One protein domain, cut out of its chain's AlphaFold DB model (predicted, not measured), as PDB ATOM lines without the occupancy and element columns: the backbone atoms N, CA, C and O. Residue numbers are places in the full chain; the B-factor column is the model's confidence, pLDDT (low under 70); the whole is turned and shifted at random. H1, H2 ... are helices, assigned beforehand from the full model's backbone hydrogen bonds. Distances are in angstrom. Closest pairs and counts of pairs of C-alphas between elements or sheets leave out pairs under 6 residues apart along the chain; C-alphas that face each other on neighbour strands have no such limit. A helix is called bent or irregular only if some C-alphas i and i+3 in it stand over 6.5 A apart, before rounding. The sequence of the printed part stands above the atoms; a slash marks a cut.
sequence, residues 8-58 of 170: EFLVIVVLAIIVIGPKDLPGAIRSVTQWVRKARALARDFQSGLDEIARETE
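What this domain is: This is residues 8 to 58 of the 170 residues of the protein "Sec-independent protein translocase protein TatB" of Alphaproteobacteria bacterium (UniProt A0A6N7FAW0). One long helix, H2, makes the length of the model, and a shorter helix, H1, is set at one of its ends, so that the two meet at a corner like an L with unequal arms. Most of H2 sticks out with nothing beside it, and the last residues, 54 to 58, trail from its far end without a named element. The printed part has 51 residues with two named helices, H1 then H2, and no named strand; the class is all helix. It is extended, with a radius of gyration of the C-alphas of 17.9 A and spans of 51 by 23 by 11 A.

How they stand to each other: H2, residues 25 to 53, and H1, residues 8 to 20, are close but not clearly touching, with 2 pairs of C-alphas within 8 A. Their closest C-alphas, those of Ile 17 and Leu 25, are 6.4 A apart. The two helices run opposite ways at a steep tilt of 61 degrees. Their centres are 25.0 A apart. Residues 29 to 58, of which 29 to 53 belong to H2, stand free, and so do residues 8 to 13 of H1. In H1 every O i to N i+4 pair is within hydrogen-bond range; in H2 23 of 25 are.

Where its parts are: H2 measures 40.7 A from C-alpha 25 at (14.247, 47.468, -28.678) to C-alpha 53 at (-22.750, 33.052, -19.833). H1 measures 18.2 A from its first to its last C-alpha and begins at C-alpha 8, at (18.164, 29.239, -28.194). Neither helix is bent or irregular.

The domain as a whole: The outline is a rod, and the two C-alphas farthest apart, those of Ile 18 and Glu 56, are 51.1 A from each other. The link from H1 to H2, four residues, is tight. The printed part has no cut. The mean pLDDT of the printed part is 88.3, and residues 53 to 58 are under 70.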
ATOM      1  N   GLU A   8      18.706  28.811 -26.895       89.69
ATOM      2  CA  GLU A   8      18.164  29.239 -28.194       89.69
ATOM      3  C   GLU A   8      17.352  30.524 -28.059       89.69
ATOM      4  O   GLU A   8      17.455  31.415 -28.902       89.69
ATOM      5  N   PHE A   9      16.617  30.675 -26.954       91.69
ATOM      6  CA  PHE A   9      15.910  31.919 -26.665       91.69
ATOM      7  C   PHE A   9      16.879  33.103 -26.528       91.69
ATOM      8  O   PHE A   9      16.613  34.189 -27.044       91.69
ATOM      9  N   LEU A  10      18.036  32.896 -25.892       94.00
ATOM     10  CA  LEU A  10      19.069  33.925 -25.762       94.00
ATOM     11  C   LEU A  10      19.647  34.323 -27.127       94.00
ATOM     12  O   LEU A  10      19.821  35.513 -27.385       94.00
ATOM     13  N   VAL A  11      19.879  33.360 -28.024       94.88
ATOM     14  CA  VAL A  11      20.329  33.636 -29.399       94.88
ATOM     15  C   VAL A  11      19.299  34.468 -30.165       94.88
ATOM     16  O   VAL A  11      19.670  35.457 -30.797       94.88
ATOM     17  N   ILE A  12      18.011  34.128 -30.067       92.69
ATOM     18  CA  ILE A  12      16.924  34.880 -30.716       92.69
ATOM     19  C   ILE A  12      16.848  36.310 -30.172       92.69
ATOM     20  O   ILE A  12      16.721  37.255 -30.948       92.69
ATOM     21  N   VAL A  13      16.972  36.496 -28.854       92.75
ATOM     22  CA  VAL A  13      16.977  37.830 -28.231       92.75
ATOM     23  C   VAL A  13      18.161  38.667 -28.716       92.75
ATOM     24  O   VAL A  13      17.986  39.841 -29.041       92.75
ATOM     25  N   VAL A  14      19.356  38.082 -28.816       94.88
ATOM     26  CA  VAL A  14      20.537  38.781 -29.349       94.88
ATOM     27  C   VAL A  14      20.334  39.159 -30.817       94.88
ATOM     28  O   VAL A  14      20.609  40.295 -31.194       94.88
ATOM     29  N   LEU A  15      19.794  38.255 -31.637       94.56
ATOM     30  CA  LEU A  15      19.448  38.542 -33.031       94.56
ATOM     31  C   LEU A  15      18.419  39.671 -33.144       94.56
ATOM     32  O   LEU A  15      18.605  40.586 -33.942       94.56
ATOM     33  N   ALA A  16      17.380  39.656 -32.308       92.56
ATOM     34  CA  ALA A  16      16.382  40.717 -32.264       92.56
ATOM     35  C   ALA A  16      17.012  42.073 -31.905       92.56
ATOM     36  O   ALA A  16      16.693  43.076 -32.541       92.56
ATOM     37  N   ILE A  17      17.949  42.107 -30.947       94.56
ATOM     38  CA  ILE A  17      18.719  43.315 -30.606       94.56
ATOM     39  C   ILE A  17      19.535  43.810 -31.805       94.56
ATOM     40  O   ILE A  17      19.609  45.017 -32.020       94.56
ATOM     41  N   ILE A  18      20.163  42.917 -32.570       94.94
ATOM     42  CA  ILE A  18      20.994  43.296 -33.724       94.94
ATOM     43  C   ILE A  18      20.134  43.860 -34.858       94.94
ATOM     44  O   ILE A  18      20.492  44.880 -35.439       94.94
ATOM     45  N   VAL A  19      19.003  43.219 -35.158       93.69
ATOM     46  CA  VAL A  19      18.114  43.601 -36.266       93.69
ATOM     47  C   VAL A  19      17.364  44.898 -35.971       93.69
ATOM     48  O   VAL A  19      17.292  45.772 -36.827       93.69
ATOM     49  N   ILE A  20      16.801  45.024 -34.769       91.06
ATOM     50  CA  ILE A  20      16.014  46.199 -34.362       91.06
ATOM     51  C   ILE A  20      16.930  47.329 -33.883       91.06
ATOM     52  O   ILE A  20      16.573  48.495 -33.967       91.06
ATOM     53  N   GLY A  21      18.116  46.994 -33.382       93.44
ATOM     54  CA  GLY A  21      19.018  47.917 -32.713       93.44
ATOM     55  C   GLY A  21      18.783  47.946 -31.191       93.44
ATOM     56  O   GLY A  21      17.642  47.996 -30.720       93.44
ATOM     57  N   PRO A  22      19.853  47.983 -30.368       90.12
ATOM     58  CA  PRO A  22      19.742  47.957 -28.904       90.12
ATOM     59  C   PRO A  22      19.029  49.180 -28.312       90.12
ATOM     60  O   PRO A  22      18.544  49.123 -27.184       90.12
ATOM     61  N   LYS A  23      18.977  50.290 -29.053       92.12
ATOM     62  CA  LYS A  23      18.335  51.538 -28.621       92.12
ATOM     63  C   LYS A  23      16.832  51.550 -28.893       92.12
ATOM     64  O   LYS A  23      16.094  52.140 -28.108       92.12
ATOM     65  N   ASP A  24      16.387  50.840 -29.925       91.25
ATOM     66  CA  ASP A  24      14.988  50.846 -30.363       91.25
ATOM     67  C   ASP A  24      14.184  49.693 -29.751       91.25
ATOM     68  O   ASP A  24      12.988  49.827 -29.480       91.25
ATOM     69  N   LEU A  25      14.851  48.592 -29.393       91.69
ATOM     70  CA  LEU A  25      14.247  47.468 -28.678       91.69
ATOM     71  C   LEU A  25      13.526  47.848 -27.362       91.69
ATOM     72  O   LEU A  25      12.395  47.394 -27.164       91.69
ATOM     73  N   PRO A  26      14.067  48.700 -26.461       88.62
ATOM     74  CA  PRO A  26      13.326  49.139 -25.274       88.62
ATOM     75  C   PRO A  26      12.098  50.002 -25.605       88.62
ATOM     76  O   PRO A  26      11.169  50.074 -24.797       88.62
ATOM     77  N   GLY A  27      12.068  50.660 -26.766       93.75
ATOM     78  CA  GLY A  27      10.874  51.327 -27.286       93.75
ATOM     79  C   GLY A  27       9.835  50.310 -27.762       93.75
ATOM     80  O   GLY A  27       8.689  50.343 -27.312       93.75
ATOM     81  N   ALA A  28      10.257  49.347 -28.583       92.75
ATOM     82  CA  ALA A  28       9.401  48.290 -29.120       92.75
ATOM     83  C   ALA A  28       8.754  47.435 -28.018       92.75
ATOM     84  O   ALA A  28       7.539  47.218 -28.036       92.75
ATOM     85  N   ILE A  29       9.523  47.023 -27.000       94.19
ATOM     86  CA  ILE A  29       8.990  46.277 -25.849       94.19
ATOM     87  C   ILE A  29       7.892  47.074 -25.150       94.19
ATOM     88  O   ILE A  29       6.866  46.494 -24.795       94.19
ATOM     89  N   ARG A  30       8.071  48.387 -24.951       94.56
ATOM     90  CA  ARG A  30       7.056  49.235 -24.304       94.56
ATOM     91  C   ARG A  30       5.771  49.294 -25.120       94.56
ATOM     92  O   ARG A  30       4.698  49.166 -24.540       94.56
ATOM     93  N   SER A  31       5.869  49.436 -26.436       95.19
ATOM     94  CA  SER A  31       4.700  49.440 -27.320       95.19
ATOM     95  C   SER A  31       3.947  48.113 -27.248       95.19
ATOM     96  O   SER A  31       2.746  48.094 -26.976       95.19
ATOM     97  N   VAL A  32       4.661  46.991 -27.377       95.62
ATOM     98  CA  VAL A  32       4.063  45.652 -27.298       95.62
ATOM     99  C   VAL A  32       3.444  45.408 -25.922       95.62
ATOM    100  O   VAL A  32       2.293  44.992 -25.830       95.62
ATOM    101  N   THR A  33       4.141  45.726 -24.827       94.81
ATOM    102  CA  THR A  33       3.584  45.532 -23.474       94.81
ATOM    103  C   THR A  33       2.388  46.430 -23.189       94.81
ATOM    104  O   THR A  33       1.470  45.998 -22.495       94.81
ATOM    105  N   GLN A  34       2.331  47.648 -23.730       95.94
ATOM    106  CA  GLN A  34       1.138  48.489 -23.621       95.94
ATOM    107  C   GLN A  34      -0.066  47.867 -24.334       95.94
ATOM    108  O   GLN A  34      -1.169  47.888 -23.784       95.94
ATOM    109  N   TRP A  35       0.143  47.286 -25.516       96.19
ATOM    110  CA  TRP A  35      -0.891  46.561 -26.252       96.19
ATOM    111  C   TRP A  35      -1.343  45.311 -25.499       96.19
ATOM    112  O   TRP A  35      -2.533  45.153 -25.244       96.19
ATOM    113  N   VAL A  36      -0.401  44.493 -25.028       95.94
ATOM    114  CA  VAL A  36      -0.691  43.312 -24.201       95.94
ATOM    115  C   VAL A  36      -1.437  43.702 -22.924       95.94
ATOM    116  O   VAL A  36      -2.372  43.018 -22.521       95.94
ATOM    117  N   ARG A  37      -1.091  44.828 -22.289       95.44
ATOM    118  CA  ARG A  37      -1.777  45.311 -21.083       95.44
ATOM    119  C   ARG A  37      -3.227  45.699 -21.364       95.44
ATOM    120  O   ARG A  37      -4.089  45.403 -20.540       95.44
ATOM    121  N   LYS A  38      -3.488  46.347 -22.503       95.38
ATOM    122  CA  LYS A  38      -4.846  46.679 -22.961       95.38
ATOM    123  C   LYS A  38      -5.630  45.412 -23.299       95.38
ATOM    124  O   LYS A  38      -6.722  45.236 -22.774       95.38
ATOM    125  N   ALA A  39      -5.043  44.495 -24.067       95.19
ATOM    126  CA  ALA A  39      -5.650  43.205 -24.386       95.19
ATOM    127  C   ALA A  39      -5.966  42.397 -23.118       95.19
ATOM    128  O   ALA A  39      -7.051  41.849 -22.992       95.19
ATOM    129  N   ARG A  40      -5.068  42.395 -22.125       93.81
ATOM    130  CA  ARG A  40      -5.311  41.731 -20.840       93.81
ATOM    131  C   ARG A  40      -6.380  42.427 -20.001       93.81
ATOM    132  O   ARG A  40      -7.003  41.762 -19.185       93.81
ATOM    133  N   ALA A  41      -6.575  43.736 -20.151       93.44
ATOM    134  CA  ALA A  41      -7.695  44.430 -19.522       93.44
ATOM    135  C   ALA A  41      -9.022  43.994 -20.142       93.44
ATOM    136  O   ALA A  41      -9.870  43.494 -19.417       93.44
ATOM    137  N   LEU A  42      -9.112  44.035 -21.473       93.19
ATOM    138  CA  LEU A  42     -10.270  43.540 -22.210       93.19
ATOM    139  C   LEU A  42     -10.564  42.075 -21.873       93.19
ATOM    140  O   LEU A  42     -11.697  41.731 -21.575       93.19
ATOM    141  N   ALA A  43      -9.544  41.216 -21.833       90.06
ATOM    142  CA  ALA A  43      -9.703  39.806 -21.490       90.06
ATOM    143  C   ALA A  43     -10.262  39.584 -20.075       90.06
ATOM    144  O   ALA A  43     -10.988  38.620 -19.875       90.06
ATOM    145  N   ARG A  44      -9.960  40.455 -19.097       91.31
ATOM    146  CA  ARG A  44     -10.569  40.372 -17.754       91.31
ATOM    147  C   ARG A  44     -12.052  40.730 -17.785       91.31
ATOM    148  O   ARG A  44     -12.841  40.099 -17.086       91.31
ATOM    149  N   ASP A  45     -12.417  41.706 -18.607       88.69
ATOM    150  CA  ASP A  45     -13.808  42.122 -18.784       88.69
ATOM    151  C   ASP A  45     -14.599  41.030 -19.530       88.69
ATOM    152  O   ASP A  45     -15.684  40.647 -19.097       88.69
ATOM    153  N   PHE A  46     -14.008  40.434 -20.575       86.00
ATOM    154  CA  PHE A  46     -14.561  39.268 -21.269       86.00
ATOM    155  C   PHE A  46     -14.664  38.057 -20.357       86.00
ATOM    156  O   PHE A  46     -15.694  37.409 -20.369       86.00
ATOM    157  N   GLN A  47     -13.653  37.758 -19.542       85.75
ATOM    158  CA  GLN A  47     -13.721  36.656 -18.584       85.75
ATOM    159  C   GLN A  47     -14.878  36.855 -17.598       85.75
ATOM    160  O   GLN A  47     -15.618  35.918 -17.339       85.75
ATOM    161  N   SER A  48     -15.084  38.085 -17.121       85.06
ATOM    162  CA  SER A  48     -16.189  38.413 -16.214       85.06
ATOM    163  C   SER A  48     -17.564  38.253 -16.882       85.06
ATOM    164  O   SER A  48     -18.499  37.784 -16.242       85.06
ATOM    165  N   GLY A  49     -17.698  38.610 -18.165       80.50
ATOM    166  CA  GLY A  49     -18.933  38.402 -18.936       80.50
ATOM    167  C   GLY A  49     -19.140  36.955 -19.398       80.50
ATOM    168  O   GLY A  49     -20.267  36.472 -19.448       80.50
ATOM    169  N   LEU A  50     -18.053  36.242 -19.698       76.19
ATOM    170  CA  LEU A  50     -18.069  34.825 -20.035       76.19
ATOM    171  C   LEU A  50     -18.411  33.984 -18.811       76.19
ATOM    172  O   LEU A  50     -19.168  33.053 -18.984       76.19
ATOM    173  N   ASP A  51     -17.958  34.312 -17.597       75.56
ATOM    174  CA  ASP A  51     -18.322  33.589 -16.363       75.56
ATOM    175  C   ASP A  51     -19.838  33.624 -16.064       75.56
ATOM    176  O   ASP A  51     -20.373  32.695 -15.446       75.56
ATOM    177  N   GLU A  52     -20.531  34.671 -16.527       74.38
ATOM    178  CA  GLU A  52     -21.990  34.817 -16.451       74.38
ATOM    179  C   GLU A  52     -22.696  33.911 -17.480       74.38
ATOM    180  O   GLU A  52     -23.634  33.199 -17.138       74.38
ATOM    181  N   ILE A  53     -22.191  33.856 -18.721       67.31
ATOM    182  CA  ILE A  53     -22.750  33.052 -19.833       67.31
ATOM    183  C   ILE A  53     -22.375  31.561 -19.714       67.31
ATOM    184  O   ILE A  53     -23.166  30.669 -20.009       67.31
ATOM    185  N   ALA A  54     -21.166  31.279 -19.234       67.25
ATOM    186  CA  ALA A  54     -20.582  29.970 -18.948       67.25
ATOM    187  C   ALA A  54     -21.443  29.125 -18.022       67.25
ATOM    188  O   ALA A  54     -21.470  27.899 -18.107       67.25
ATOM    189  N   ARG A  55     -22.144  29.796 -17.108       65.94
ATOM    190  CA  ARG A  55     -23.049  29.160 -16.160       65.94
ATOM    191  C   ARG A  55     -24.285  28.572 -16.854       65.94
ATOM    192  O   ARG A  55     -24.988  27.778 -16.238       65.94
ATOM    193  N   GLU A  56     -24.498  28.912 -18.128       64.44
ATOM    194  CA  GLU A  56     -25.673  28.577 -18.929       64.44
ATOM    195  C   GLU A  56     -25.342  27.849 -20.259       64.44
ATOM    196  O   GLU A  56     -26.261  27.415 -20.951       64.44
ATOM    197  N   THR A  57     -24.069  27.651 -20.659       65.00
ATOM    198  CA  THR A  57     -23.718  26.976 -21.941       65.00
ATOM    199  C   THR A  57     -22.376  26.207 -21.924       65.00
ATOM    200  O   THR A  57     -21.441  26.574 -21.221       65.00
ATOM    201  N   GLU A  58     -22.288  25.137 -22.731       63.69
ATOM    202  CA  GLU A  58     -21.157  24.205 -22.948       63.69
ATOM    203  C   GLU A  58     -19.825  24.883 -23.369       63.69
ATOM    204  O   GLU A  58     -19.457  24.899 -24.545       63.69
TER     205      GLU A  58